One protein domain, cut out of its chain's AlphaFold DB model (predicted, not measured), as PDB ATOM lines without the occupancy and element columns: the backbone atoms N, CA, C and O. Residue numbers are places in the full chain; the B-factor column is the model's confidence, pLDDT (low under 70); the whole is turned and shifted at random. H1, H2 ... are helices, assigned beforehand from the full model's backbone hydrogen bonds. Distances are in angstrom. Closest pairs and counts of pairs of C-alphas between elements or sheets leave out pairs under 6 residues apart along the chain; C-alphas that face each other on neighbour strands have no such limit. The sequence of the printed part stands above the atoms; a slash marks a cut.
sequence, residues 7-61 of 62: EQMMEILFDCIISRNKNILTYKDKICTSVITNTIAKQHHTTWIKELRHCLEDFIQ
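This is residues 7 to 61 of the 62 residues of the protein "Hypothetical protein" of Adineta steineri (UniProt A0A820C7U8). There is little regular structure here: one long helix, H1, forms one side of a flat, loose zigzag, and a short helix, H2, lies at the far side. Between them a long link folds back beside H1, turns near residues 35 to 37 and runs across to H2. The printed part has 55 residues with two named helices, H1 then H2, and no named strand; its class is all helix, with 21 residues in named elements. The whole is loose, with a radius of gyration of the C-alphas of 12.7 A and spans of 35 by 27 by 13 A.

Start at H1, residues 7 to 22; H2, residues 56 to 60, is apart from it. In both helices every O i to N i+4 pair is within hydrogen-bond range.

Find C-alpha 7 at (157.612, 202.475, 166.298); from there H1 runs 22.4 A to C-alpha 22. H2 ends at C-alpha 60, (185.160, 203.372, 177.784).

The C-alphas of Glu 7 and Arg 53 are the two farthest apart, 34.9 A. The link from H1 to H2 is long, 33 residues. Residues 52 to 57, of which 56 and 57 belong to H2, stand free. The printed part has no cut, and no printed residue is under 70 in pLDDT.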
ATOM      1  N   GLU A   7     158.258 203.629 165.659       94.88
ATOM      2  CA  GLU A   7     157.612 202.475 166.298       94.88
ATOM      3  C   GLU A   7     158.639 201.618 167.041       94.88
ATOM      4  O   GLU A   7     158.481 201.369 168.234       94.88
ATOM      5  N   GLN A   8     159.759 201.289 166.393       93.94
ATOM      6  CA  GLN A   8     160.858 200.562 167.042       93.94
ATOM      7  C   GLN A   8     161.469 201.346 168.209       93.94
ATOM      8  O   GLN A   8     161.831 200.769 169.234       93.94
ATOM      9  N   MET A   9     161.572 202.673 168.093       95.12
ATOM     10  CA  MET A   9     162.034 203.496 169.211       95.12
ATOM     11  C   MET A   9     161.062 203.428 170.399       95.12
ATOM     12  O   MET A   9     161.499 203.334 171.548       95.12
ATOM     13  N   MET A  10     159.753 203.444 170.138       96.50
ATOM     14  CA  MET A  10     158.732 203.293 171.177       96.50
ATOM     15  C   MET A  10     158.806 201.922 171.848       96.50
ATOM     16  O   MET A  10     158.732 201.850 173.074       96.50
ATOM     17  N   GLU A  11     159.023 200.852 171.085       96.25
ATOM     18  CA  GLU A  11     159.235 199.510 171.637       96.25
ATOM     19  C   GLU A  11     160.418 199.485 172.612       96.25
ATOM     20  O   GLU A  11     160.262 199.012 173.736       96.25
ATOM     21  N   ILE A  12     161.563 200.079 172.251       95.75
ATOM     22  CA  ILE A  12     162.737 200.171 173.141       95.75
ATOM     23  C   ILE A  12     162.400 200.927 174.435       95.75
ATOM     24  O   ILE A  12     162.830 200.529 175.522       95.75
ATOM     25  N   LEU A  13     161.620 202.009 174.347       96.19
ATOM     26  CA  LEU A  13     161.193 202.776 175.520       96.19
ATOM     27  C   LEU A  13     160.270 201.960 176.434       96.19
ATOM     28  O   LEU A  13     160.491 201.930 177.649       96.19
ATOM     29  N   PHE A  14     159.277 201.264 175.877       96.94
ATOM     30  CA  PHE A  14     158.413 200.369 176.650       96.94
ATOM     31  C   PHE A  14     159.210 199.245 177.304       96.94
ATOM     32  O   PHE A  14     159.028 198.956 178.487       96.94
ATOM     33  N   ASP A  15     160.147 198.663 176.567       95.81
ATOM     34  CA  ASP A  15     160.964 197.559 177.041       95.81
ATOM     35  C   ASP A  15     161.907 198.000 178.180       95.81
ATOM     36  O   ASP A  15     162.153 197.249 179.131       95.81
ATOM     37  N   CYS A  16     162.361 199.259 178.164       95.62
ATOM     38  CA  CYS A  16     163.074 199.896 179.273       95.62
ATOM     39  C   CYS A  16     162.182 200.059 180.517       95.62
ATOM     40  O   CYS A  16     162.590 199.690 181.622       95.62
ATOM     41  N   ILE A  17     160.942 200.539 180.353       97.06
ATOM     42  CA  ILE A  17     159.974 200.685 181.456       97.06
ATOM     43  C   ILE A  17     159.662 199.324 182.092       97.06
ATOM     44  O   ILE A  17     159.710 199.189 183.316       97.06
ATOM     45  N   ILE A  18     159.393 198.305 181.272       97.25
ATOM     46  CA  ILE A  18     159.119 196.937 181.731       97.25
ATOM     47  C   ILE A  18     160.329 196.375 182.483       97.25
ATOM     48  O   ILE A  18     160.179 195.825 183.574       97.25
ATOM     49  N   SER A  19     161.539 196.549 181.945       96.00
ATOM     50  CA  SER A  19     162.772 196.054 182.575       96.00
ATOM     51  C   SER A  19     163.034 196.726 183.921       96.00
ATOM     52  O   SER A  19     163.406 196.054 184.883       96.00
ATOM     53  N   ARG A  20     162.767 198.033 184.014       96.50
ATOM     54  CA  ARG A  20     162.854 198.795 185.262       96.50
ATOM     55  C   ARG A  20     161.870 198.283 186.316       96.50
ATOM     56  O   ARG A  20     162.252 198.155 187.474       96.50
ATOM     57  N   ASN A  21     160.642 197.956 185.913       96.75
ATOM     58  CA  ASN A  21     159.635 197.380 186.810       96.75
ATOM     59  C   ASN A  21     159.988 195.949 187.238       96.75
ATOM     60  O   ASN A  21     159.708 195.560 188.367       96.75
ATOM     61  N   LYS A  22     160.622 195.168 186.354       97.00
ATOM     62  CA  LYS A  22     161.062 193.799 186.651       97.00
ATOM     63  C   LYS A  22     162.209 193.771 187.659       97.00
ATOM     64  O   LYS A  22     162.190 192.953 188.574       97.00
ATOM     65  N   ASN A  23     163.222 194.618 187.480       95.88
ATOM     66  CA  ASN A  23     164.315 194.762 188.437       95.88
ATOM     67  C   ASN A  23     164.970 196.147 188.326       95.88
ATOM     68  O   ASN A  23     165.759 196.422 187.419       95.88
ATOM     69  N   ILE A  24     164.682 196.998 189.312       96.00
ATOM     70  CA  ILE A  24     165.177 198.377 189.381       96.00
ATOM     71  C   ILE A  24     166.703 198.479 189.520       96.00
ATOM     72  O   ILE A  24     167.274 199.512 189.182       96.00
ATOM     73  N   LEU A  25     167.380 197.426 189.986       95.06
ATOM     74  CA  LEU A  25     168.828 197.441 190.208       95.06
ATOM     75  C   LEU A  25     169.631 196.995 188.981       95.06
ATOM     76  O   LEU A  25     170.785 197.389 188.850       95.06
ATOM     77  N   THR A  26     169.033 196.209 188.080       94.88
ATOM     78  CA  THR A  26     169.754 195.582 186.954       94.88
ATOM     79  C   THR A  26     169.262 196.022 185.575       94.88
ATOM     80  O   THR A  26     169.831 195.612 184.569       94.88
ATOM     81  N   TYR A  27     168.209 196.844 185.470       96.00
ATOM     82  CA  TYR A  27     167.656 197.238 184.161       96.00
ATOM     83  C   TYR A  27     168.662 197.971 183.256       96.00
ATOM     84  O   TYR A  27     168.534 197.915 182.037       96.00
ATOM     85  N   LYS A  28     169.666 198.630 183.846       95.06
ATOM     86  CA  LYS A  28     170.739 199.333 183.128       95.06
ATOM     87  C   LYS A  28     171.763 198.406 182.473       95.06
ATOM     88  O   LYS A  28     172.475 198.857 181.585       95.06
ATOM     89  N   ASP A  29     171.807 197.133 182.864       95.56
ATOM     90  CA  ASP A  29     172.691 196.133 182.252       95.56
ATOM     91  C   ASP A  29     172.124 195.572 180.934       95.56
ATOM     92  O   ASP A  29     172.793 194.816 180.229       95.56
ATOM     93  N   LYS A  30     170.874 195.913 180.595       94.88
ATOM     94  CA  LYS A  30     170.206 195.430 179.387       94.88
ATOM     95  C   LYS A  30     170.733 196.164 178.150       94.88
ATOM     96  O   LYS A  30     170.784 197.389 178.117       94.88
ATOM     97  N   ILE A  31     171.066 195.401 177.110       95.62
ATOM     98  CA  ILE A  31     171.480 195.924 175.802       95.62
ATOM     99  C   ILE A  31     170.274 196.130 174.879       95.62
ATOM    100  O   ILE A  31     169.285 195.399 174.958       95.62
ATOM    101  N   CYS A  32     170.366 197.114 173.989       94.44
ATOM    102  CA  CYS A  32     169.361 197.412 172.971       94.44
ATOM    103  C   CYS A  32     170.007 197.569 171.588       94.44
ATOM    104  O   CYS A  32     171.217 197.780 171.464       94.44
ATOM    105  N   THR A  33     169.192 197.456 170.542       95.44
ATOM    106  CA  THR A  33     169.616 197.665 169.154       95.44
ATOM    107  C   THR A  33     169.321 199.100 168.741       95.44
ATOM    108  O   THR A  33     168.229 199.609 168.980       95.44
ATOM    109  N   SER A  34     170.291 199.766 168.118       94.38
ATOM    110  CA  SER A  34     170.106 201.116 167.585       94.38
ATOM    111  C   SER A  34     169.114 201.111 166.425       94.38
ATOM    112  O   SER A  34     169.331 200.424 165.434       94.38
ATOM    113  N   VAL A  35     168.085 201.947 166.510       94.38
ATOM    114  CA  VAL A  35     167.086 202.143 165.443       94.38
ATOM    115  C   VAL A  35     167.670 202.869 164.221       94.38
ATOM    116  O   VAL A  35     167.106 202.836 163.130       94.38
ATOM    117  N   ILE A  36     168.807 203.546 164.395       92.25
ATOM    118  CA  ILE A  36     169.458 204.320 163.332       92.25
ATOM    119  C   ILE A  36     170.453 203.448 162.561       92.25
ATOM    120  O   ILE A  36     170.506 203.496 161.337       92.25
ATOM    121  N   THR A  37     171.261 202.666 163.277       94.00
ATOM    122  CA  THR A  37     172.398 201.924 162.703       94.00
ATOM    123  C   THR A  37     172.195 200.412 162.690       94.00
ATOM    124  O   THR A  37     173.046 199.703 162.164       94.00
ATOM    125  N   ASN A  38     171.114 199.898 163.285       92.81
ATOM    126  CA  ASN A  38     170.861 198.466 163.497       92.81
ATOM    127  C   ASN A  38     172.000 197.724 164.221       92.81
ATOM    128  O   ASN A  38     172.091 196.499 164.183       92.81
ATOM    129  N   THR A  39     172.873 198.458 164.913       95.44
ATOM    130  CA  THR A  39     173.962 197.892 165.711       95.44
ATOM    131  C   THR A  39     173.474 197.607 167.123       95.44
ATOM    132  O   THR A  39     172.905 198.487 167.774       95.44
ATOM    133  N   ILE A  40     173.733 196.395 167.610       95.31
ATOM    134  CA  ILE A  40     173.456 196.002 168.994       95.31
ATOM    135  C   ILE A  40     174.496 196.660 169.906       95.31
ATOM    136  O   ILE A  40     175.694 196.616 169.618       95.31
ATOM    137  N   ALA A  41     174.051 197.276 171.002       94.81
ATOM    138  CA  ALA A  41     174.953 197.825 172.007       94.81
ATOM    139  C   ALA A  41     175.830 196.716 172.617       94.81
ATOM    140  O   ALA A  41     175.351 195.624 172.927       94.81
ATOM    141  N   LYS A  42     177.124 196.995 172.813       94.06
ATOM    142  CA  LYS A  42     178.022 196.071 173.517       94.06
ATOM    143  C   LYS A  42     177.618 196.026 174.993       94.06
ATOM    144  O   LYS A  42     177.381 197.070 175.597       94.06
ATOM    145  N   GLN A  43     177.586 194.830 175.574       94.19
ATOM    146  CA  GLN A  43     177.451 194.687 177.020       94.19
ATOM    147  C   GLN A  43     178.630 195.375 177.721       94.19
ATOM    148  O   GLN A  43     179.782 195.236 177.294       94.19
ATOM    149  N   HIS A  44     178.334 196.136 178.774       93.44
ATOM    150  CA  HIS A  44     179.360 196.803 179.567       93.44
ATOM    151  C   HIS A  44     180.240 195.776 180.299       93.44
ATOM    152  O   HIS A  44     179.796 194.663 180.588       93.44
ATOM    153  N   HIS A  45     181.499 196.131 180.563       93.06
ATOM    154  CA  HIS A  45     182.463 195.221 181.189       93.06
ATOM    155  C   HIS A  45     182.156 194.980 182.679       93.06
ATOM    156  O   HIS A  45     182.441 193.896 183.189       93.06
ATOM    157  N   THR A  46     181.505 195.934 183.352       92.94
ATOM    158  CA  THR A  46     181.034 195.805 184.738       92.94
ATOM    159  C   THR A  46     179.505 195.864 184.810       92.94
ATOM    160  O   THR A  46     178.856 196.564 184.041       92.94
ATOM    161  N   THR A  47     178.893 195.146 185.754       93.81
ATOM    162  CA  THR A  47     177.460 195.318 186.064       93.81
ATOM    163  C   THR A  47     177.210 196.664 186.731       93.81
ATOM    164  O   THR A  47     177.967 197.037 187.628       93.81
ATOM    165  N   TRP A  48     176.091 197.311 186.429       93.31
ATOM    166  CA  TRP A  48     175.731 198.640 186.921       93.31
ATOM    167  C   TRP A  48     175.910 198.815 188.435       93.31
ATOM    168  O   TRP A  48     176.466 199.809 188.885       93.31
ATOM    169  N   ILE A  49     175.496 197.829 189.237       94.38
ATOM    170  CA  ILE A  49     175.581 197.917 190.704       94.38
ATOM    171  C   ILE A  49     177.019 197.895 191.251       94.38
ATOM    172  O   ILE A  49     177.257 198.314 192.380       94.38
ATOM    173  N   LYS A  50     177.976 197.386 190.469       93.12
ATOM    174  CA  LYS A  50     179.394 197.292 190.847       93.12
ATOM    175  C   LYS A  50     180.227 198.449 190.290       93.12
ATOM    176  O   LYS A  50     181.332 198.669 190.778       93.12
ATOM    177  N   GLU A  51     179.700 199.192 189.317       90.62
ATOM    178  CA  GLU A  51     180.384 200.315 188.670       90.62
ATOM    179  C   GLU A  51     180.245 201.591 189.517       90.62
ATOM    180  O   GLU A  51     179.456 202.494 189.240       90.62
ATOM    181  N   LEU A  52     180.985 201.623 190.627       89.94
ATOM    182  CA  LEU A  52     180.956 202.717 191.608       89.94
ATOM    183  C   LEU A  52     181.779 203.935 191.170       89.94
ATOM    184  O   LEU A  52     181.619 205.027 191.715       89.94
ATOM    185  N   ARG A  53     182.689 203.746 190.212       86.12
ATOM    186  CA  ARG A  53     183.471 204.828 189.620       86.12
ATOM    187  C   ARG A  53     182.691 205.367 188.426       86.12
ATOM    188  O   ARG A  53     182.254 204.615 187.570       86.12
ATOM    189  N   HIS A  54     182.470 206.677 188.389       80.62
ATOM    190  CA  HIS A  54     181.670 207.330 187.342       80.62
ATOM    191  C   HIS A  54     182.537 208.137 186.365       80.62
ATOM    192  O   HIS A  54     182.083 209.120 185.781       80.62
ATOM    193  N   CYS A  55     183.803 207.743 186.222       91.94
ATOM    194  CA  CYS A  55     184.751 208.363 185.305       91.94
ATOM    195  C   CYS A  55     184.539 207.839 183.879       91.94
ATOM    196  O   CYS A  55     184.221 206.668 183.669       91.94
ATOM    197  N   LEU A  56     184.729 208.709 182.884       92.25
ATOM    198  CA  LEU A  56     184.577 208.343 181.474       92.25
ATOM    199  C   LEU A  56     185.657 207.347 181.040       92.25
ATOM    200  O   LEU A  56     185.397 206.452 180.238       92.25
ATOM    201  N   GLU A  57     186.864 207.530 181.571       91.69
ATOM    202  CA  GLU A  57     188.036 206.708 181.296       91.69
ATOM    203  C   GLU A  57     187.777 205.247 181.669       91.69
ATOM    204  O   GLU A  57     188.051 204.358 180.863       91.69
ATOM    205  N   ASP A  58     187.179 205.028 182.843       88.56
ATOM    206  CA  ASP A  58     186.778 203.706 183.320       88.56
ATOM    207  C   ASP A  58     185.653 203.151 182.420       88.56
ATOM    208  O   ASP A  58     185.745 202.034 181.923       88.56
ATOM    209  N   PHE A  59     184.646 203.967 182.074       90.94
ATOM    210  CA  PHE A  59     183.490 203.531 181.279       90.94
ATOM    211  C   PHE A  59     183.831 203.039 179.856       90.94
ATOM    212  O   PHE A  59     183.227 202.082 179.362       90.94
ATOM    213  N   ILE A  60     184.773 203.697 179.172       93.00
ATOM    214  CA  ILE A  60     185.160 203.372 177.784       93.00
ATOM    215  C   ILE A  60     186.176 202.217 177.734       93.00
ATOM    216  O   ILE A  60     186.413 201.643 176.663       93.00
ATOM    217  N   GLN A  61     186.764 201.845 178.874       82.69
ATOM    218  CA  GLN A  61     187.772 200.797 178.940       82.69
ATOM    219  C   GLN A  61     187.211 199.455 178.426       82.69
ATOM    220  O   GLN A  61     186.049 199.096 178.652       82.69
TER     221      GLN A  61